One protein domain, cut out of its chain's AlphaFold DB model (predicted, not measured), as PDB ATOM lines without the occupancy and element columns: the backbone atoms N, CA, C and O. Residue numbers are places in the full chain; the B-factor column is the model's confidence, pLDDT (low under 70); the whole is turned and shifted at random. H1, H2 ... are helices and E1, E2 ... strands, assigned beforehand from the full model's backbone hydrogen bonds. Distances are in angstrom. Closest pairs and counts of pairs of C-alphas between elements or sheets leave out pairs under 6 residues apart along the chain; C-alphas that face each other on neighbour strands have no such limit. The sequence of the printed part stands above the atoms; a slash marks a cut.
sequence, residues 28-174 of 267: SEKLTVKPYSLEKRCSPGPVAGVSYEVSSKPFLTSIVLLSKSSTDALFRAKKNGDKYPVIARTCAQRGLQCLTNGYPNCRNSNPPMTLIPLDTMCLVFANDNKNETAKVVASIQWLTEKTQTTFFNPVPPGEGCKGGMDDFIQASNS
ATOM      1  N   SER A  28     187.493 323.957 209.713       90.00
ATOM      2  CA  SER A  28     187.144 325.188 209.005       90.00
ATOM      3  C   SER A  28     185.862 325.787 209.577       90.00
ATOM      4  O   SER A  28     184.793 325.183 209.506       90.00
ATOM      5  N   GLU A  29     185.957 326.995 210.125       94.38
ATOM      6  CA  GLU A  29     184.838 327.716 210.722       94.38
ATOM      7  C   GLU A  29     184.552 329.039 209.997       94.38
ATOM      8  O   GLU A  29     185.451 329.719 209.495       94.38
ATOM      9  N   LYS A  30     183.273 329.428 209.969       96.06
ATOM     10  CA  LYS A  30     182.806 330.723 209.466       96.06
ATOM     11  C   LYS A  30     182.435 331.619 210.645       96.06
ATOM     12  O   LYS A  30     181.562 331.282 211.436       96.06
ATOM     13  N   LEU A  31     183.080 332.776 210.725       95.88
ATOM     14  CA  LEU A  31     182.968 333.748 211.809       95.88
ATOM     15  C   LEU A  31     182.453 335.083 211.250       95.88
ATOM     16  O   LEU A  31     182.637 335.403 210.073       95.88
ATOM     17  N   THR A  32     181.802 335.880 212.095       96.69
ATOM     18  CA  THR A  32     181.285 337.208 211.732       96.69
ATOM     19  C   THR A  32     181.709 338.208 212.799       96.69
ATOM     20  O   THR A  32     181.158 338.205 213.895       96.69
ATOM     21  N   VAL A  33     182.689 339.056 212.486       96.12
ATOM     22  CA  VAL A  33     183.266 340.025 213.429       96.12
ATOM     23  C   VAL A  33     182.627 341.391 213.184       96.12
ATOM     24  O   VAL A  33     182.859 342.031 212.155       96.12
ATOM     25  N   LYS A  34     181.787 341.833 214.124       96.69
ATOM     26  CA  LYS A  34     181.045 343.107 214.046       96.69
ATOM     27  C   LYS A  34     181.998 344.315 213.957       96.69
ATOM     28  O   LYS A  34     183.170 344.181 214.326       96.69
ATOM     29  N   PRO A  35     181.526 345.492 213.511       95.44
ATOM     30  CA  PRO A  35     182.351 346.692 213.474       95.44
ATOM     31  C   PRO A  35     182.893 347.047 214.868       95.44
ATOM     32  O   PRO A  35     182.190 346.897 215.869       95.44
ATOM     33  N   TYR A  36     184.144 347.501 214.923       91.69
ATOM     34  CA  TYR A  36     184.881 347.877 216.138       91.69
ATOM     35  C   TYR A  36     184.889 346.824 217.273       91.69
ATOM     36  O   TYR A  36     184.960 347.171 218.459       91.69
ATOM     37  N   SER A  37     184.821 345.534 216.928       93.69
ATOM     38  CA  SER A  37     184.662 344.422 217.877       93.69
ATOM     39  C   SER A  37     185.783 343.375 217.805       93.69
ATOM     40  O   SER A  37     186.634 343.402 216.914       93.69
ATOM     41  N   LEU A  38     185.778 342.465 218.782       94.69
ATOM     42  CA  LEU A  38     186.691 341.331 218.884       94.69
ATOM     43  C   LEU A  38     185.880 340.033 218.882       94.69
ATOM     44  O   LEU A  38     184.902 339.923 219.619       94.69
ATOM     45  N   GLU A  39     186.336 339.040 218.127       96.38
ATOM     46  CA  GLU A  39     185.869 337.652 218.213       96.38
ATOM     47  C   GLU A  39     187.031 336.732 218.592       96.38
ATOM     48  O   GLU A  39     188.195 337.078 218.383       96.38
ATOM     49  N   LYS A  40     186.742 335.561 219.167       95.75
ATOM     50  CA  LYS A  40     187.788 334.597 219.551       95.75
ATOM     51  C   LYS A  40     187.418 333.151 219.255       95.75
ATOM     52  O   LYS A  40     186.252 332.769 219.358       95.75
ATOM     53  N   ARG A  41     188.432 332.337 218.963       95.75
ATOM     54  CA  ARG A  41     188.348 330.873 218.952       95.75
ATOM     55  C   ARG A  41     189.506 330.275 219.723       95.75
ATOM     56  O   ARG A  41     190.656 330.601 219.459       95.75
ATOM     57  N   CYS A  42     189.168 329.444 220.701       95.25
ATOM     58  CA  CYS A  42     190.117 328.816 221.607       95.25
ATOM     59  C   CYS A  42     190.186 327.313 221.351       95.25
ATOM     60  O   CYS A  42     189.215 326.722 220.875       95.25
ATOM     61  N   SER A  43     191.315 326.707 221.696       94.12
ATOM     62  CA  SER A  43     191.455 325.259 221.743       94.12
ATOM     63  C   SER A  43     190.495 324.637 222.775       94.12
ATOM     64  O   SER A  43     190.157 325.286 223.772       94.12
ATOM     65  N   PRO A  44     190.043 323.383 222.572       92.56
ATOM     66  CA  PRO A  44     189.160 322.692 223.520       92.56
ATOM     67  C   PRO A  44     189.860 322.313 224.837       92.56
ATOM     68  O   PRO A  44     189.197 322.077 225.842       92.56
ATOM     69  N   GLY A  45     191.195 322.286 224.843       92.00
ATOM     70  CA  GLY A  45     192.041 322.049 226.011       92.00
ATOM     71  C   GLY A  45     193.447 322.624 225.798       92.00
ATOM     72  O   GLY A  45     193.638 323.418 224.870       92.00
ATOM     73  N   PRO A  46     194.433 322.246 226.631       91.12
ATOM     74  CA  PRO A  46     195.824 322.644 226.447       91.12
ATOM     75  C   PRO A  46     196.376 322.191 225.094       91.12
ATOM     76  O   PRO A  46     196.160 321.054 224.677       91.12
ATOM     77  N   VAL A  47     197.089 323.083 224.412       91.00
ATOM     78  CA  VAL A  47     197.724 322.814 223.118       91.00
ATOM     79  C   VAL A  47     199.181 323.231 223.148       91.00
ATOM     80  O   VAL A  47     199.565 324.195 223.804       91.00
ATOM     81  N   ALA A  48     199.983 322.495 222.395       88.38
ATOM     82  CA  ALA A  48     201.400 322.731 222.201       88.38
ATOM     83  C   ALA A  48     201.673 323.660 220.998       88.38
ATOM     84  O   ALA A  48     202.788 324.151 220.805       88.38
ATOM     85  N   GLY A  49     200.657 323.928 220.175       89.06
ATOM     86  CA  GLY A  49     200.767 324.847 219.054       89.06
ATOM     87  C   GLY A  49     199.479 325.074 218.277       89.06
ATOM     88  O   GLY A  49     198.412 324.549 218.600       89.06
ATOM     89  N   VAL A  50     199.605 325.862 217.215       91.62
ATOM     90  CA  VAL A  50     198.551 326.113 216.235       91.62
ATOM     91  C   VAL A  50     199.142 326.206 214.828       91.62
ATOM     92  O   VAL A  50     200.253 326.697 214.631       91.62
ATOM     93  N   SER A  51     198.371 325.770 213.840       92.44
ATOM     94  CA  SER A  51     198.526 326.129 212.433       92.44
ATOM     95  C   SER A  51     197.194 326.694 211.952       92.44
ATOM     96  O   SER A  51     196.144 326.138 212.275       92.44
ATOM     97  N   TYR A  52     197.200 327.823 211.245       93.75
ATOM     98  CA  TYR A  52     195.965 328.446 210.782       93.75
ATOM     99  C   TYR A  52     196.096 329.114 209.415       93.75
ATOM    100  O   TYR A  52     197.134 329.671 209.057       93.75
ATOM    101  N   GLU A  53     194.982 329.128 208.688       94.56
ATOM    102  CA  GLU A  53     194.761 329.948 207.500       94.56
ATOM    103  C   GLU A  53     193.414 330.665 207.634       94.56
ATOM    104  O   GLU A  53     192.403 330.070 208.002       94.56
ATOM    105  N   VAL A  54     193.400 331.967 207.374       94.62
ATOM    106  CA  VAL A  54     192.264 332.859 207.596       94.62
ATOM    107  C   VAL A  54     192.051 333.718 206.358       94.62
ATOM    108  O   VAL A  54     192.965 334.399 205.904       94.62
ATOM    109  N   SER A  55     190.825 333.733 205.841       95.31
ATOM    110  CA  SER A  55     190.369 334.644 204.788       95.31
ATOM    111  C   SER A  55     189.266 335.549 205.334       95.31
ATOM    112  O   SER A  55     188.385 335.084 206.055       95.31
ATOM    113  N   SER A  56     189.296 336.842 205.017       94.00
ATOM    114  CA  SER A  56     188.388 337.855 205.565       94.00
ATOM    115  C   SER A  56     187.932 338.871 204.514       94.00
ATOM    116  O   SER A  56     188.708 339.284 203.649       94.00
ATOM    117  N   LYS A  57     186.649 339.258 204.570       92.75
ATOM    118  CA  LYS A  57     186.051 340.320 203.741       92.75
ATOM    119  C   LYS A  57     185.072 341.180 204.569       92.75
ATOM    120  O   LYS A  57     184.072 340.623 205.032       92.75
ATOM    121  N   PRO A  58     185.314 342.498 204.732       90.19
ATOM    122  CA  PRO A  58     186.583 343.202 204.484       90.19
ATOM    123  C   PRO A  58     187.736 342.598 205.299       90.19
ATOM    124  O   PRO A  58     187.525 341.708 206.125       90.19
ATOM    125  N   PHE A  59     188.958 343.074 205.058       84.75
ATOM    126  CA  PHE A  59     190.124 342.639 205.823       84.75
ATOM    127  C   PHE A  59     189.927 342.908 207.325       84.75
ATOM    128  O   PHE A  59     189.493 343.989 207.727       84.75
ATOM    129  N   LEU A  60     190.271 341.924 208.160       86.50
ATOM    130  CA  LEU A  60     190.477 342.150 209.596       86.50
ATOM    131  C   LEU A  60     191.643 343.117 209.818       86.50
ATOM    132  O   LEU A  60     192.475 343.288 208.931       86.50
ATOM    133  N   THR A  61     191.746 343.711 211.005       83.38
ATOM    134  CA  THR A  61     192.853 344.619 211.353       83.38
ATOM    135  C   THR A  61     194.033 343.868 211.968       83.38
ATOM    136  O   THR A  61     195.185 344.154 211.654       83.38
ATOM    137  N   SER A  62     193.762 342.877 212.821       85.75
ATOM    138  CA  SER A  62     194.794 341.970 213.330       85.75
ATOM    139  C   SER A  62     194.219 340.615 213.735       85.75
ATOM    140  O   SER A  62     193.039 340.493 214.081       85.75
ATOM    141  N   ILE A  63     195.077 339.598 213.690       82.50
ATOM    142  CA  ILE A  63     194.832 338.270 214.250       82.50
ATOM    143  C   ILE A  63     195.957 338.008 215.249       82.50
ATOM    144  O   ILE A  63     197.132 338.079 214.886       82.50
ATOM    145  N   VAL A  64     195.620 337.748 216.512       87.38
ATOM    146  CA  VAL A  64     196.609 337.572 217.586       87.38
ATOM    147  C   VAL A  64     196.356 336.262 218.312       87.38
ATOM    148  O   VAL A  64     195.229 335.986 218.717       87.38
ATOM    149  N   LEU A  65     197.413 335.475 218.510       85.38
ATOM    150  CA  LEU A  65     197.382 334.291 219.356       85.38
ATOM    151  C   LEU A  65     197.744 334.667 220.800       85.38
ATOM    152  O   LEU A  65     198.788 335.273 221.046       85.38
ATOM    153  N   LEU A  66     196.887 334.302 221.749       85.62
ATOM    154  CA  LEU A  66     197.011 334.616 223.173       85.62
ATOM    155  C   LEU A  66     196.691 333.386 224.030       85.62
ATOM    156  O   LEU A  66     195.933 332.519 223.604       85.62
ATOM    157  N   SER A  67     197.184 333.345 225.269       87.44
ATOM    158  CA  SER A  67     196.632 332.434 226.281       87.44
ATOM    159  C   SER A  67     195.184 332.802 226.617       87.44
ATOM    160  O   SER A  67     194.744 333.949 226.435       87.44
ATOM    161  N   LYS A  68     194.427 331.848 227.166       89.75
ATOM    162  CA  LYS A  68     193.052 332.067 227.636       89.75
ATOM    163  C   LYS A  68     192.960 333.223 228.637       89.75
ATOM    164  O   LYS A  68     192.137 334.115 228.451       89.75
ATOM    165  N   SER A  69     193.855 333.267 229.629       87.56
ATOM    166  CA  SER A  69     193.890 334.332 230.647       87.56
ATOM    167  C   SER A  69     194.108 335.725 230.035       87.56
ATOM    168  O   SER A  69     193.331 336.651 230.291       87.56
ATOM    169  N   SER A  70     195.101 335.865 229.147       88.00
ATOM    170  CA  SER A  70     195.368 337.113 228.419       88.00
ATOM    171  C   SER A  70     194.204 337.528 227.518       88.00
ATOM    172  O   SER A  70     193.886 338.713 227.411       88.00
ATOM    173  N   THR A  71     193.529 336.556 226.904       89.69
ATOM    174  CA  THR A  71     192.341 336.794 226.081       89.69
ATOM    175  C   THR A  71     191.167 337.288 226.923       89.69
ATOM    176  O   THR A  71     190.500 338.250 226.552       89.69
ATOM    177  N   ASP A  72     190.912 336.682 228.081       89.69
ATOM    178  CA  ASP A  72     189.834 337.117 228.968       89.69
ATOM    179  C   ASP A  72     190.111 338.511 229.554       89.69
ATOM    180  O   ASP A  72     189.191 339.318 229.675       89.69
ATOM    181  N   ALA A  73     191.376 338.854 229.828       88.62
ATOM    182  CA  ALA A  73     191.774 340.214 230.191       88.62
ATOM    183  C   ALA A  73     191.500 341.234 229.066       88.62
ATOM    184  O   ALA A  73     190.924 342.291 229.331       88.62
ATOM    185  N   LEU A  74     191.838 340.901 227.812       90.00
ATOM    186  CA  LEU A  74     191.570 341.746 226.642       90.00
ATOM    187  C   LEU A  74     190.071 342.035 226.468       90.00
ATOM    188  O   LEU A  74     189.669 343.183 226.276       90.00
ATOM    189  N   PHE A  75     189.239 340.993 226.558       91.19
ATOM    190  CA  PHE A  75     187.790 341.111 226.390       91.19
ATOM    191  C   PHE A  75     187.127 341.855 227.560       91.19
ATOM    192  O   PHE A  75     186.197 342.625 227.323       91.19
ATOM    193  N   ARG A  76     187.620 341.699 228.802       90.06
ATOM    194  CA  ARG A  76     187.175 342.512 229.951       90.06
ATOM    195  C   ARG A  76     187.443 344.001 229.720       90.06
ATOM    196  O   ARG A  76     186.503 344.787 229.785       90.06
ATOM    197  N   ALA A  77     188.673 344.369 229.360       88.38
ATOM    198  CA  ALA A  77     189.028 345.763 229.086       88.38
ATOM    199  C   ALA A  77     188.178 346.364 227.950       88.38
ATOM    200  O   ALA A  77     187.577 347.426 228.110       88.38
ATOM    201  N   LYS A  78     188.023 345.636 226.832       88.50
ATOM    202  CA  LYS A  78     187.178 346.067 225.704       88.50
ATOM    203  C   LYS A  78     185.713 346.275 226.104       88.50
ATOM    204  O   LYS A  78     185.096 347.220 225.623       88.50
ATOM    205  N   LYS A  79     185.157 345.417 226.973       90.38
ATOM    206  CA  LYS A  79     183.776 345.535 227.479       90.38
ATOM    207  C   LYS A  79     183.580 346.781 228.349       90.38
ATOM    208  O   LYS A  79     182.525 347.401 228.276       90.38
ATOM    209  N   ASN A  80     184.580 347.129 229.152       92.06
ATOM    210  CA  ASN A  80     184.545 348.285 230.047       92.06
ATOM    211  C   ASN A  80     184.804 349.623 229.329       92.06
ATOM    212  O   ASN A  80     184.524 350.677 229.888       92.06
ATOM    213  N   GLY A  81     185.352 349.591 228.109       89.56
ATOM    214  CA  GLY A  81     185.892 350.782 227.444       89.56
ATOM    215  C   GLY A  81     187.277 351.192 227.961       89.56
ATOM    216  O   GLY A  81     187.745 352.285 227.645       89.56
ATOM    217  N   ASP A  82     187.937 350.321 228.731       89.00
ATOM    218  CA  ASP A  82     189.283 350.547 229.247       89.00
ATOM    219  C   ASP A  82     190.308 350.592 228.101       89.00
ATOM    220  O   ASP A  82     190.147 349.963 227.047       89.00
ATOM    221  N   LYS A  83     191.432 351.278 228.335       84.94
ATOM    222  CA  LYS A  83     192.608 351.152 227.466       84.94
ATOM    223  C   LYS A  83     193.043 349.683 227.443       84.94
ATOM    224  O   LYS A  83     193.152 349.059 228.497       84.94
ATOM    225  N   TYR A  84     193.320 349.143 226.252       80.62
ATOM    226  CA  TYR A  84     193.780 347.759 226.121       80.62
ATOM    227  C   TYR A  84     194.986 347.497 227.044       80.62
ATOM    228  O   TYR A  84     195.938 348.289 227.024       80.62
ATOM    229  N   PRO A  85     194.968 346.416 227.847       80.81
ATOM    230  CA  PRO A  85     196.066 346.100 228.745       80.81
ATOM    231  C   PRO A  85     197.331 345.806 227.937       80.81
ATOM    232  O   PRO A  85     197.265 345.298 226.814       80.81
ATOM    233  N   VAL A  86     198.498 346.078 228.522       78.25
ATOM    234  CA  VAL A  86     199.768 345.613 227.956       78.25
ATOM    235  C   VAL A  86     199.835 344.105 228.165       78.25
ATOM    236  O   VAL A  86     200.215 343.618 229.226       78.25
ATOM    237  N   ILE A  87     199.409 343.354 227.153       78.94
ATOM    238  CA  ILE A  87     199.460 341.897 227.186       78.94
ATOM    239  C   ILE A  87     200.901 341.477 226.914       78.94
ATOM    240  O   ILE A  87     201.380 341.563 225.778       78.94
ATOM    241  N   ALA A  88     201.582 341.022 227.965       75.06
ATOM    242  CA  ALA A  88     202.864 340.347 227.841       75.06
ATOM    243  C   ALA A  88     202.698 339.136 226.911       75.06
ATOM    244  O   ALA A  88     201.847 338.277 227.139       75.06
ATOM    245  N   ARG A  89     203.487 339.103 225.835       76.69
ATOM    246  CA  ARG A  89     203.473 338.030 224.836       76.69
ATOM    247  C   ARG A  89     204.858 337.435 224.700       76.69
ATOM    248  O   ARG A  89     205.833 338.173 224.505       76.69
ATOM    249  N   THR A  90     204.928 336.110 224.740       81.81
ATOM    250  CA  THR A  90     206.155 335.374 224.420       81.81
ATOM    251  C   THR A  90     206.562 335.644 222.968       81.81
ATOM    252  O   THR A  90     205.740 336.060 222.141       81.81
ATOM    253  N   CYS A  91     207.830 335.416 222.625       80.25
ATOM    254  CA  CYS A  91     208.271 335.542 221.232       80.25
ATOM    255  C   CYS A  91     207.555 334.543 220.310       80.25
ATOM    256  O   CYS A  91     207.198 334.906 219.192       80.25
ATOM    257  N   ALA A  92     207.194 333.364 220.831       77.00
ATOM    258  CA  ALA A  92     206.298 332.415 220.173       77.00
ATOM    259  C   ALA A  92     204.962 333.054 219.750       77.00
ATOM    260  O   ALA A  92     204.587 333.029 218.582       77.00
ATOM    261  N   GLN A  93     204.253 333.686 220.693       81.44
ATOM    262  CA  GLN A  93     202.954 334.321 220.437       81.44
ATOM    263  C   GLN A  93     203.056 335.516 219.479       81.44
ATOM    264  O   GLN A  93     202.125 335.770 218.717       81.44
ATOM    265  N   ARG A  94     204.181 336.248 219.494       81.94
ATOM    266  CA  ARG A  94     204.449 337.331 218.532       81.94
ATOM    267  C   ARG A  94     204.717 336.802 217.126       81.94
ATOM    268  O   ARG A  94     204.117 337.316 216.190       81.94
ATOM    269  N   GLY A  95     205.515 335.743 216.984       81.81
ATOM    270  CA  GLY A  95     205.747 335.079 215.696       81.81
ATOM    271  C   GLY A  95     204.493 334.474 215.067       81.81
ATOM    272  O   GLY A  95     204.465 334.274 213.861       81.81
ATOM    273  N   LEU A  96     203.442 334.247 215.861       84.25
ATOM    274  CA  LEU A  96     202.137 333.745 215.420       84.25
ATOM    275  C   LEU A  96     201.072 334.837 215.259       84.25
ATOM    276  O   LEU A  96     199.914 334.529 214.962       84.25
ATOM    277  N   GLN A  97     201.442 336.110 215.419       85.75
ATOM    278  CA  GLN A  97     200.581 337.225 215.045       85.75
ATOM    279  C   GLN A  97     200.459 337.304 213.518       85.75
ATOM    280  O   GLN A  97     201.404 337.027 212.782       85.75
ATOM    281  N   CYS A  98     199.300 337.758 213.047       85.38
ATOM    282  CA  CYS A  98     199.165 338.273 211.700       85.38
ATOM    283  C   CYS A  98     198.658 339.713 211.694       85.38
ATOM    284  O   CYS A  98     197.568 340.022 212.186       85.38
ATOM    285  N   LEU A  99     199.461 340.586 211.091       82.12
ATOM    286  CA  LEU A  99     199.056 341.911 210.657       82.12
ATOM    287  C   LEU A  99     198.690 341.805 209.179       82.12
ATOM    288  O   LEU A  99     199.553 341.722 208.310       82.12
ATOM    289  N   THR A 100     197.390 341.756 208.909       75.88
ATOM    290  CA  THR A 100     196.830 341.657 207.555       75.88
ATOM    291  C   THR A 100     197.226 342.843 206.684       75.88
ATOM    292  O   THR A 100     197.364 342.667 205.484       75.88
ATOM    293  N   ASN A 101     197.402 344.046 207.246       77.12
ATOM    294  CA  ASN A 101     197.825 345.259 206.528       77.12
ATOM    295  C   ASN A 101     197.023 345.541 205.232       77.12
ATOM    296  O   ASN A 101     197.554 346.084 204.268       77.12
ATOM    297  N   GLY A 102     195.739 345.162 205.203       73.56
ATOM    298  CA  GLY A 102     194.858 345.276 204.032       73.56
ATOM    299  C   GLY A 102     194.736 344.010 203.169       73.56
ATOM    300  O   GLY A 102     193.819 343.920 202.354       73.56
ATOM    301  N   TYR A 103     195.595 343.004 203.357       83.81
ATOM    302  CA  TYR A 103     195.478 341.712 202.679       83.81
ATOM    303  C   TYR A 103     194.289 340.903 203.234       83.81
ATOM    304  O   TYR A 103     194.134 340.784 204.451       83.81
ATOM    305  N   PRO A 104     193.444 340.309 202.367       87.75
ATOM    306  CA  PRO A 104     192.254 339.580 202.808       87.75
ATOM    307  C   PRO A 104     192.589 338.226 203.440       87.75
ATOM    308  O   PRO A 104     191.786 337.707 204.213       87.75
ATOM    309  N   ASN A 105     193.749 337.652 203.109       92.06
ATOM    310  CA  ASN A 105     194.162 336.315 203.515       92.06
ATOM    311  C   ASN A 105     195.414 336.385 204.388       92.06
ATOM    312  O   ASN A 105     196.324 337.161 204.101       92.06
ATOM    313  N   CYS A 106     195.491 335.519 205.392       91.88
ATOM    314  CA  CYS A 106     196.690 335.295 206.176       91.88
ATOM    315  C   CYS A 106     196.816 333.836 206.605       91.88
ATOM    316  O   CYS A 106     195.819 333.188 206.899       91.88
ATOM    317  N   ARG A 107     198.047 333.338 206.696       93.00
ATOM    318  CA  ARG A 107     198.369 332.020 207.245       93.00
ATOM    319  C   ARG A 107     199.606 332.121 208.123       93.00
ATOM    320  O   ARG A 107     200.513 332.883 207.793       93.00
ATOM    321  N   ASN A 108     199.628 331.375 209.217       92.12
ATOM    322  CA  ASN A 108     200.793 331.254 210.088       92.12
ATOM    323  C   ASN A 108     200.708 329.941 210.882       92.12
ATOM    324  O   ASN A 108     199.635 329.350 211.015       92.12
ATOM    325  N   SER A 109     201.825 329.469 211.418       90.31
ATOM    326  CA  SER A 109     201.878 328.242 212.215       90.31
ATOM    327  C   SER A 109     203.071 328.245 213.151       90.31
ATOM    328  O   SER A 109     204.070 328.890 212.838       90.31
ATOM    329  N   ASN A 110     203.005 327.476 214.243       86.50
ATOM    330  CA  ASN A 110     204.157 327.183 215.103       86.50
ATOM    331  C   ASN A 110     205.419 326.893 214.274       86.50
ATOM    332  O   ASN A 110     205.298 326.288 213.208       86.50
ATOM    333  N   PRO A 111     206.623 327.232 214.754       80.94
ATOM    334  CA  PRO A 111     207.854 326.791 214.111       80.94
ATOM    335  C   PRO A 111     207.941 325.258 214.065       80.94
ATOM    336  O   PRO A 111     207.491 324.601 215.011       80.94
ATOM    337  N   PRO A 112     208.511 324.670 212.998       79.69
ATOM    338  CA  PRO A 112     208.580 323.220 212.850       79.69
ATOM    339  C   PRO A 112     209.224 322.548 214.063       79.69
ATOM    340  O   PRO A 112     210.172 323.075 214.646       79.69
ATOM    341  N   MET A 113     208.715 321.370 214.438       78.38
ATOM    342  CA  MET A 113     209.237 320.541 215.537       78.38
ATOM    343  C   MET A 113     209.251 321.200 216.929       78.38
ATOM    344  O   MET A 113     209.729 320.577 217.883       78.38
ATOM    345  N   THR A 114     208.702 322.412 217.084       79.25
ATOM    346  CA  THR A 114     208.799 323.173 218.335       79.25
ATOM    347  C   THR A 114     207.439 323.435 218.960       79.25
ATOM    348  O   THR A 114     206.479 323.843 218.300       79.25
ATOM    349  N   LEU A 115     207.377 323.213 220.271       73.44
ATOM    350  CA  LEU A 115     206.170 323.364 221.067       73.44
ATOM    351  C   LEU A 115     206.225 324.633 221.913       73.44
ATOM    352  O   LEU A 115     207.261 325.011 222.454       73.44
ATOM    353  N   ILE A 116     205.066 325.266 222.029       79.19
ATOM    354  CA  ILE A 116     204.753 326.275 223.036       79.19
ATOM    355  C   ILE A 116     204.367 325.517 224.319       79.19
ATOM    356  O   ILE A 116     203.809 324.421 224.211       79.19
ATOM    357  N   PRO A 117     204.637 326.060 225.524       81.75
ATOM    358  CA  PRO A 117     204.119 325.496 226.768       81.75
ATOM    359  C   PRO A 117     202.618 325.190 226.681       81.75
ATOM    360  O   PRO A 117     201.851 326.005 226.164       81.75
ATOM    361  N   LEU A 118     202.219 324.018 227.181       79.44
ATOM    362  CA  LEU A 118     200.844 323.519 227.108       79.44
ATOM    363  C   LEU A 118     199.882 324.443 227.869       79.44
ATOM    364  O   LEU A 118     199.812 324.410 229.095       79.44
ATOM    365  N   ASP A 119     199.102 325.229 227.131       87.00
ATOM    366  CA  ASP A 119     198.058 326.109 227.663       87.00
ATOM    367  C   ASP A 119     196.848 326.120 226.717       87.00
ATOM    368  O   ASP A 119     196.937 325.737 225.549       87.00
ATOM    369  N   THR A 120     195.684 326.541 227.210       92.12
ATOM    370  CA  THR A 120     194.531 326.816 226.352       92.12
ATOM    371  C   THR A 120     194.794 328.100 225.573       92.12
ATOM    372  O   THR A 120     194.810 329.196 226.139       92.12
ATOM    373  N   MET A 121     194.976 327.970 224.263       91.25
ATOM    374  CA  MET A 121     195.342 329.073 223.379       91.25
ATOM    375  C   MET A 121     194.121 329.565 222.605       91.25
ATOM    376  O   MET A 121     193.252 328.782 222.230       91.25
ATOM    377  N   CYS A 122     194.053 330.869 222.358       94.50
ATOM    378  CA  CYS A 122     192.963 331.524 221.646       94.50
ATOM    379  C   CYS A 122     193.500 332.393 220.508       94.50
ATOM    380  O   CYS A 122     194.326 333.280 220.727       94.50
ATOM    381  N   LEU A 123     192.978 332.180 219.300       94.25
ATOM    382  CA  LEU A 123     193.075 333.132 218.199       94.25
ATOM    383  C   LEU A 123     192.009 334.210 218.396       94.25
ATOM    384  O   LEU A 123     190.817 333.909 218.492       94.25
ATOM    385  N   VAL A 124     192.447 335.464 218.468       94.75
ATOM    386  CA  VAL A 124     191.594 336.651 218.565       94.75
ATOM    387  C   VAL A 124     191.591 337.375 217.227       94.75
ATOM    388  O   VAL A 124     192.648 337.713 216.699       94.75
ATOM    389  N   PHE A 125     190.396 337.635 216.706       94.56
ATOM    390  CA  PHE A 125     190.142 338.331 215.450       94.56
ATOM    391  C   PHE A 125     189.645 339.744 215.765       94.56
ATOM    392  O   PHE A 125     188.560 339.905 216.327       94.56
ATOM    393  N   ALA A 126     190.431 340.764 215.420       92.75
ATOM    394  CA  ALA A 126     190.080 342.163 215.650       92.75
ATOM    395  C   ALA A 126     189.590 342.836 214.363       92.75
ATOM    396  O   ALA A 126     190.275 342.811 213.336       92.75
ATOM    397  N   ASN A 127     188.418 343.468 214.435       93.75
ATOM    398  CA  ASN A 127     187.875 344.305 213.371       93.75
ATOM    399  C   ASN A 127     187.759 345.752 213.867       93.75
ATOM    400  O   ASN A 127     186.769 346.102 214.507       93.75
ATOM    401  N   ASP A 128     188.742 346.600 213.553       90.12
ATOM    402  CA  ASP A 128     188.707 348.029 213.895       90.12
ATOM    403  C   ASP A 128     187.977 348.887 212.839       90.12
ATOM    404  O   ASP A 128     187.849 350.104 213.007       90.12
ATOM    405  N   ASN A 129     187.436 348.281 211.769       90.19
ATOM    406  CA  ASN A 129     186.538 348.978 210.848       90.19
ATOM    407  C   ASN A 129     185.260 349.381 211.605       90.19
ATOM    408  O   ASN A 129     184.609 348.554 212.242       90.19
ATOM    409  N   LYS A 130     184.904 350.668 211.546       92.25
ATOM    410  CA  LYS A 130     183.755 351.241 212.270       92.25
ATOM    411  C   LYS A 130     182.409 350.980 211.594       92.25
ATOM    412  O   LYS A 130     181.382 351.051 212.260       92.25
ATOM    413  N   ASN A 131     182.419 350.688 210.294       95.31
ATOM    414  CA  ASN A 131     181.228 350.735 209.447       95.31
ATOM    415  C   ASN A 131     180.844 349.365 208.872       95.31
ATOM    416  O   ASN A 131     179.712 349.188 208.429       95.31
ATOM    417  N   GLU A 132     181.767 348.400 208.856       95.62
ATOM    418  CA  GLU A 132     181.600 347.150 208.112       95.62
ATOM    419  C   GLU A 132     181.905 345.909 208.962       95.62
ATOM    420  O   GLU A 132     182.824 345.878 209.784       95.62
ATOM    421  N   THR A 133     181.094 344.869 208.770       96.00
ATOM    422  CA  THR A 133     181.215 343.586 209.469       96.00
ATOM    423  C   THR A 133     182.116 342.650 208.671       96.00
ATOM    424  O   THR A 133     181.768 342.287 207.547       96.00
ATOM    425  N   ALA A 134     183.230 342.207 209.253       95.31
ATOM    426  CA  ALA A 134     184.127 341.249 208.617       95.31
ATOM    427  C   ALA A 134     183.528 339.835 208.642       95.31
ATOM    428  O   ALA A 134     183.309 339.251 209.705       95.31
ATOM    429  N   LYS A 135     183.289 339.266 207.458       96.88
ATOM    430  CA  LYS A 135     183.020 337.834 207.281       96.88
ATOM    431  C   LYS A 135     184.356 337.121 207.172       96.88
ATOM    432  O   LYS A 135     185.149 337.450 206.291       96.88
ATOM    433  N   VAL A 136     184.596 336.162 208.055       95.44
ATOM    434  CA  VAL A 136     185.887 335.487 208.194       95.44
ATOM    435  C   VAL A 136     185.684 333.985 208.024       95.44
ATOM    436  O   VAL A 136     184.733 333.418 208.555       95.44
ATOM    437  N   VAL A 137     186.571 333.340 207.277       96.44
ATOM    438  CA  VAL A 137     186.680 331.883 207.176       96.44
ATOM    439  C   VAL A 137     188.043 331.514 207.733       96.44
ATOM    440  O   VAL A 137     189.051 331.974 207.204       96.44
ATOM    441  N   ALA A 138     188.076 330.733 208.806       95.50
ATOM    442  CA  ALA A 138     189.299 330.321 209.481       95.50
ATOM    443  C   ALA A 138     189.406 328.795 209.450       95.50
ATOM    444  O   ALA A 138     188.537 328.111 209.980       95.50
ATOM    445  N   SER A 139     190.457 328.264 208.834       95.25
ATOM    446  CA  SER A 139     190.909 326.890 209.038       95.25
ATOM    447  C   SER A 139     191.899 326.902 210.194       95.25
ATOM    448  O   SER A 139     192.911 327.601 210.115       95.25
ATOM    449  N   ILE A 140     191.591 326.198 211.283       93.94
ATOM    450  CA  ILE A 140     192.431 326.164 212.484       93.94
ATOM    451  C   ILE A 140     192.737 324.709 212.826       93.94
ATOM    452  O   ILE A 140     191.832 323.899 213.023       93.94
ATOM    453  N   GLN A 141     194.024 324.397 212.933       93.19
ATOM    454  CA  GLN A 141     194.530 323.128 213.427       93.19
ATOM    455  C   GLN A 141     195.242 323.379 214.756       93.19
ATOM    456  O   GLN A 141     196.270 324.057 214.822       93.19
ATOM    457  N   TRP A 142     194.667 322.845 215.826       92.38
ATOM    458  CA  TRP A 142     195.255 322.857 217.158       92.38
ATOM    459  C   TRP A 142     196.229 321.683 217.286       92.38
ATOM    460  O   TRP A 142     195.871 320.554 216.964       92.38
ATOM    461  N   LEU A 143     197.458 321.949 217.724       89.69
ATOM    462  CA  LEU A 143     198.539 320.963 217.746       89.69
ATOM    463  C   LEU A 143     198.801 320.535 219.192       89.69
ATOM    464  O   LEU A 143     199.142 321.371 220.025       89.69
ATOM    465  N   THR A 144     198.652 319.248 219.500       88.31
ATOM    466  CA  THR A 144     198.999 318.661 220.812       88.31
ATOM    467  C   THR A 144     200.387 318.018 220.824       88.31
ATOM    468  O   THR A 144     200.964 317.835 221.890       88.31
ATOM    469  N   GLU A 145     200.944 317.722 219.649       84.75
ATOM    470  CA  GLU A 145     202.223 317.034 219.454       84.75
ATOM    471  C   GLU A 145     203.169 317.839 218.545       84.75
ATOM    472  O   GLU A 145     202.766 318.807 217.893       84.75
ATOM    473  N   LYS A 146     204.449 317.443 218.489       78.06
ATOM    474  CA  LYS A 146     205.446 318.043 217.585       78.06
ATOM    475  C   LYS A 146     205.118 317.690 216.137       78.06
ATOM    476  O   LYS A 146     205.311 316.553 215.721       78.06
ATOM    477  N   THR A 147     204.711 318.679 215.347       73.44
ATOM    478  CA  THR A 147     204.457 318.510 213.909       73.44
ATOM    479  C   THR A 147     205.473 319.263 213.051       73.44
ATOM    480  O   THR A 147     205.966 320.331 213.430       73.44
ATOM    481  N   GLN A 148     205.729 318.759 211.841       75.25
ATOM    482  CA  GLN A 148     206.259 319.596 210.766       75.25
ATOM    483  C   GLN A 148     205.160 320.547 210.294       75.25
ATOM    484  O   GLN A 148     204.151 320.133 209.730       75.25
ATOM    485  N   THR A 149     205.368 321.829 210.542       77.00
ATOM    486  CA  THR A 149     204.526 322.915 210.052       77.00
ATOM    487  C   THR A 149     205.160 323.546 208.811       77.00
ATOM    488  O   THR A 149     206.370 323.464 208.604       77.00
ATOM    489  N   THR A 150     204.349 324.176 207.961       72.88
ATOM    490  CA  THR A 150     204.794 324.718 206.661       72.88
ATOM    491  C   THR A 150     204.513 326.211 206.481       72.88
ATOM    492  O   THR A 150     204.901 326.785 205.465       72.88
ATOM    493  N   PHE A 151     203.856 326.856 207.451       77.50
ATOM    494  CA  PHE A 151     203.420 328.254 207.361       77.50
ATOM    495  C   PHE A 151     204.118 329.190 208.351       77.50
ATOM    496  O   PHE A 151     203.725 330.350 208.451       77.50
ATOM    497  N   PHE A 152     205.137 328.720 209.079       80.38
ATOM    498  CA  PHE A 152     205.857 329.574 210.017       80.38
ATOM    499  C   PHE A 152     206.640 330.643 209.258       80.38
ATOM    500  O   PHE A 152     207.528 330.325 208.466       80.38
ATOM    501  N   ASN A 153     206.317 331.906 209.525       76.25
ATOM    502  CA  ASN A 153     207.074 333.042 209.029       76.25
ATOM    503  C   ASN A 153     207.866 333.649 210.201       76.25
ATOM    504  O   ASN A 153     207.245 334.242 211.088       76.25
ATOM    505  N   PRO A 154     209.200 333.480 210.267       71.00
ATOM    506  CA  PRO A 154     209.989 333.999 211.375       71.00
ATOM    507  C   PRO A 154     209.919 335.527 211.438       71.00
ATOM    508  O   PRO A 154     210.031 336.213 210.422       71.00
ATOM    509  N   VAL A 155     209.765 336.062 212.653       68.31
ATOM    510  CA  VAL A 155     209.855 337.510 212.891       68.31
ATOM    511  C   VAL A 155     211.262 337.973 212.501       68.31
ATOM    512  O   VAL A 155     212.230 337.351 212.951       68.31
ATOM    513  N   PRO A 156     211.415 339.045 211.702       70.31
ATOM    514  CA  PRO A 156     212.730 339.571 211.363       70.31
ATOM    515  C   PRO A 156     213.545 339.912 212.625       70.31
ATOM    516  O   PRO A 156     212.997 340.490 213.572       70.31
ATOM    517  N   PRO A 157     214.853 339.594 212.665       59.41
ATOM    518  CA  PRO A 157     215.700 339.942 213.799       59.41
ATOM    519  C   PRO A 157     215.761 341.469 213.957       59.41
ATOM    520  O   PRO A 157     216.333 342.171 213.129       59.41
ATOM    521  N   GLY A 158     215.142 341.981 215.025       64.62
ATOM    522  CA  GLY A 158     215.079 343.416 215.324       64.62
ATOM    523  C   GLY A 158     213.844 343.849 216.122       64.62
ATOM    524  O   GLY A 158     213.955 344.730 216.972       64.62
ATOM    525  N   GLU A 159     212.688 343.198 215.945       63.34
ATOM    526  CA  GLU A 159     211.400 343.631 216.536       63.34
ATOM    527  C   GLU A 159     211.207 343.263 218.030       63.34
ATOM    528  O   GLU A 159     210.137 342.850 218.481       63.34
ATOM    529  N   GLY A 160     212.258 343.401 218.842       61.03
ATOM    530  CA  GLY A 160     212.172 343.221 220.299       61.03
ATOM    531  C   GLY A 160     212.048 341.768 220.777       61.03
ATOM    532  O   GLY A 160     211.813 341.543 221.964       61.03
ATOM    533  N   CYS A 161     212.244 340.794 219.887       63.66
ATOM    534  CA  CYS A 161     212.657 339.435 220.232       63.66
ATOM    535  C   CYS A 161     214.172 339.317 220.025       63.66
ATOM    536  O   CYS A 161     214.643 338.752 219.038       63.66
ATOM    537  N   LYS A 162     214.939 339.921 220.944       48.75
ATOM    538  CA  LYS A 162     216.377 339.644 221.066       48.75
ATOM    539  C   LYS A 162     216.498 338.171 221.458       48.75
ATOM    540  O   LYS A 162     216.001 337.834 222.523       48.75
ATOM    541  N   GLY A 163     217.044 337.345 220.563       49.84
ATOM    542  CA  GLY A 163     217.135 335.896 220.767       49.84
ATOM    543  C   GLY A 163     217.023 335.014 219.517       49.84
ATOM    544  O   GLY A 163     217.446 333.864 219.525       49.84
ATOM    545  N   GLY A 164     216.479 335.536 218.410       46.41
ATOM    546  CA  GLY A 164     216.393 334.779 217.153       46.41
ATOM    547  C   GLY A 164     215.589 333.472 217.269       46.41
ATOM    548  O   GLY A 164     214.630 333.383 218.035       46.41
ATOM    549  N   MET A 165     215.969 332.465 216.477       46.31
ATOM    550  CA  MET A 165     215.411 331.107 216.573       46.31
ATOM    551  C   MET A 165     215.966 330.358 217.797       46.31
ATOM    552  O   MET A 165     215.292 329.488 218.348       46.31
ATOM    553  N   ASP A 166     217.174 330.713 218.234       48.88
ATOM    554  CA  ASP A 166     217.931 329.979 219.245       48.88
ATOM    555  C   ASP A 166     217.322 330.147 220.642       48.88
ATOM    556  O   ASP A 166     217.042 329.140 221.289       48.88
ATOM    557  N   ASP A 167     216.954 331.365 221.059       50.00
ATOM    558  CA  ASP A 167     216.210 331.592 222.311       50.00
ATOM    559  C   ASP A 167     214.815 330.952 222.279       50.00
ATOM    560  O   ASP A 167     214.267 330.575 223.315       50.00
ATOM    561  N   PHE A 168     214.208 330.822 221.097       43.84
ATOM    562  CA  PHE A 168     212.912 330.164 220.948       43.84
ATOM    563  C   PHE A 168     213.036 328.638 221.142       43.84
ATOM    564  O   PHE A 168     212.223 328.038 221.852       43.84
ATOM    565  N   ILE A 169     214.099 328.023 220.612       49.62
ATOM    566  CA  ILE A 169     214.462 326.627 220.897       49.62
ATOM    567  C   ILE A 169     214.842 326.472 222.380       49.62
ATOM    568  O   ILE A 169     214.336 325.568 223.051       49.62
ATOM    569  N   GLN A 170     215.654 327.380 222.928       48.97
ATOM    570  CA  GLN A 170     216.111 327.349 224.317       48.97
ATOM    571  C   GLN A 170     214.937 327.461 225.301       48.97
ATOM    572  O   GLN A 170     214.817 326.616 226.182       48.97
ATOM    573  N   ALA A 171     214.000 328.392 225.095       46.94
ATOM    574  CA  ALA A 171     212.798 328.528 225.921       46.94
ATOM    575  C   ALA A 171     211.901 327.275 225.884       46.94
ATOM    576  O   ALA A 171     211.382 326.851 226.921       46.94
ATOM    577  N   SER A 172     211.743 326.650 224.710       43.75
ATOM    578  CA  SER A 172     210.963 325.411 224.588       43.75
ATOM    579  C   SER A 172     211.609 324.230 225.331       43.75
ATOM    580  O   SER A 172     210.899 323.439 225.947       43.75
ATOM    581  N   ASN A 173     212.945 324.161 225.370       44.47
ATOM    582  CA  ASN A 173     213.686 323.125 226.096       44.47
ATOM    583  C   ASN A 173     213.767 323.399 227.614       44.47
ATOM    584  O   ASN A 173     213.677 322.467 228.418       44.47
ATOM    585  N   SER A 174     213.872 324.667 228.032       47.00
ATOM    586  CA  SER A 174     213.949 325.077 229.447       47.00
ATOM    587  C   SER A 174     212.658 324.852 230.242       47.00
ATOM    588  O   SER A 174     212.697 324.830 231.469       47.00
TER     589      SER A 174
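What this domain is: This is residues 28 to 174 of the 267 residues of an uncharacterized protein of Piptocephalis cylindrospora (UniProt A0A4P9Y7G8). Two strongly twisted sheets lie face to face as a sandwich with nearly aligned strands, E1, E7, E3 and E5 in the larger sheet and E2, E6 and E4 in the smaller, and the helix H1 packs on the face of the smaller sheet that is turned away from the larger. Toward one end of the sandwich lie the short helix H2, the long unnamed stretch 144 to 165 and, farthest out, the last helix H3. The printed part has 147 residues with seven named strands and three named helices, in the order E1 E2 E3 E4 H1 H2 E5 E6 E7 H3, and from each strand to the next strand the chain changes from one sheet to the other. Both sheets are antiparallel, in the orders E1 - E7 - E3 - E5 and E2 - E6 - E4, and the class is mixed, helices and strands. The whole is compact, with a radius of gyration of the C-alphas of 15.0 A and spans of 45 by 32 by 30 A.

Where its parts are: In the larger sheet, E1 is residues 28 to 33, 16.0 A long, and begins at C-alpha 28 at (187.144, 325.188, 209.005). E7, the longest strand, is residues 134 to 143, 26.5 A. E3 is residues 49 to 57, 26.3 A, and E5 is residues 105 to 109, 14.2 A. In the smaller sheet, E2 is residues 37 to 42, 16.9 A; E6 is residues 121 to 127, 19.7 A; and E4 is residues 62 to 67, 16.2 A. H1, residues 68 to 80, is 18.5 A long and begins at C-alpha 68 at (193.052, 332.067, 227.636). H2 is residues 91 to 95, 6.1 A. H3 is residues 166 to 174, 12.0 A, and ends at C-alpha 174 at (213.949, 325.077, 229.447).

How they stand to each other: In the larger sheet E1 and E5 are the edge strands. E7 and E3 are antiparallel at 167 degrees, with N 53 and O 139 at 2.9 A and N 141 and O 51 at 2.8 A, within hydrogen-bond range. E1 and E7 are antiparallel at 138 degrees, with N 31 and O 136 at 2.8 A. E3 and E5 are antiparallel at 177 degrees, with N 54 and O 106 at 2.8 A. In the smaller sheet the inner strand E6 is antiparallel to E2 at 159 degrees, with N 41 and O 123 at 2.9 A, and to E4 at 153 degrees, with N 66 and O 122 at 2.9 A. The parts of the two sheets that face each other are 10.1 A apart centre to centre, and their best planes differ by 7 degrees. H1 is on the sheet E2 E6 E4, two layers with the helix on one face, at a height over the sheet of 9.5 A. It lies over E2 and E6 and runs along the strands, at 9 degrees to E6 on the local plane; the closest C-alphas of H1 and E6 are those of Lys 68 and Met 121, 5.7 A apart. H2 only grazes this sheet, with its residues 92 to 95; the closest C-alphas of E4 and H2 are those of Leu 65 and Gln 93, 5.7 A apart. H2 and H3 are close but not clearly touching, with the C-alphas of Ala 92 and Phe 168 closest at 7.0 A. H1 and H3 are apart. In H1, H2 and H3 every O i to N i+4 pair is within hydrogen-bond range.

The domain as a whole: The two C-alphas farthest apart, those of Asn 131 and Ser 174, are 46.1 A from each other. The printed part has no cut. The long links are E5 to E6, with 11 residues, and E7 to H3, with 22. The mean pLDDT of the printed part is 83.2; residue 155 and residues 157 to 174 are under 70, and H3 has a mean of 47.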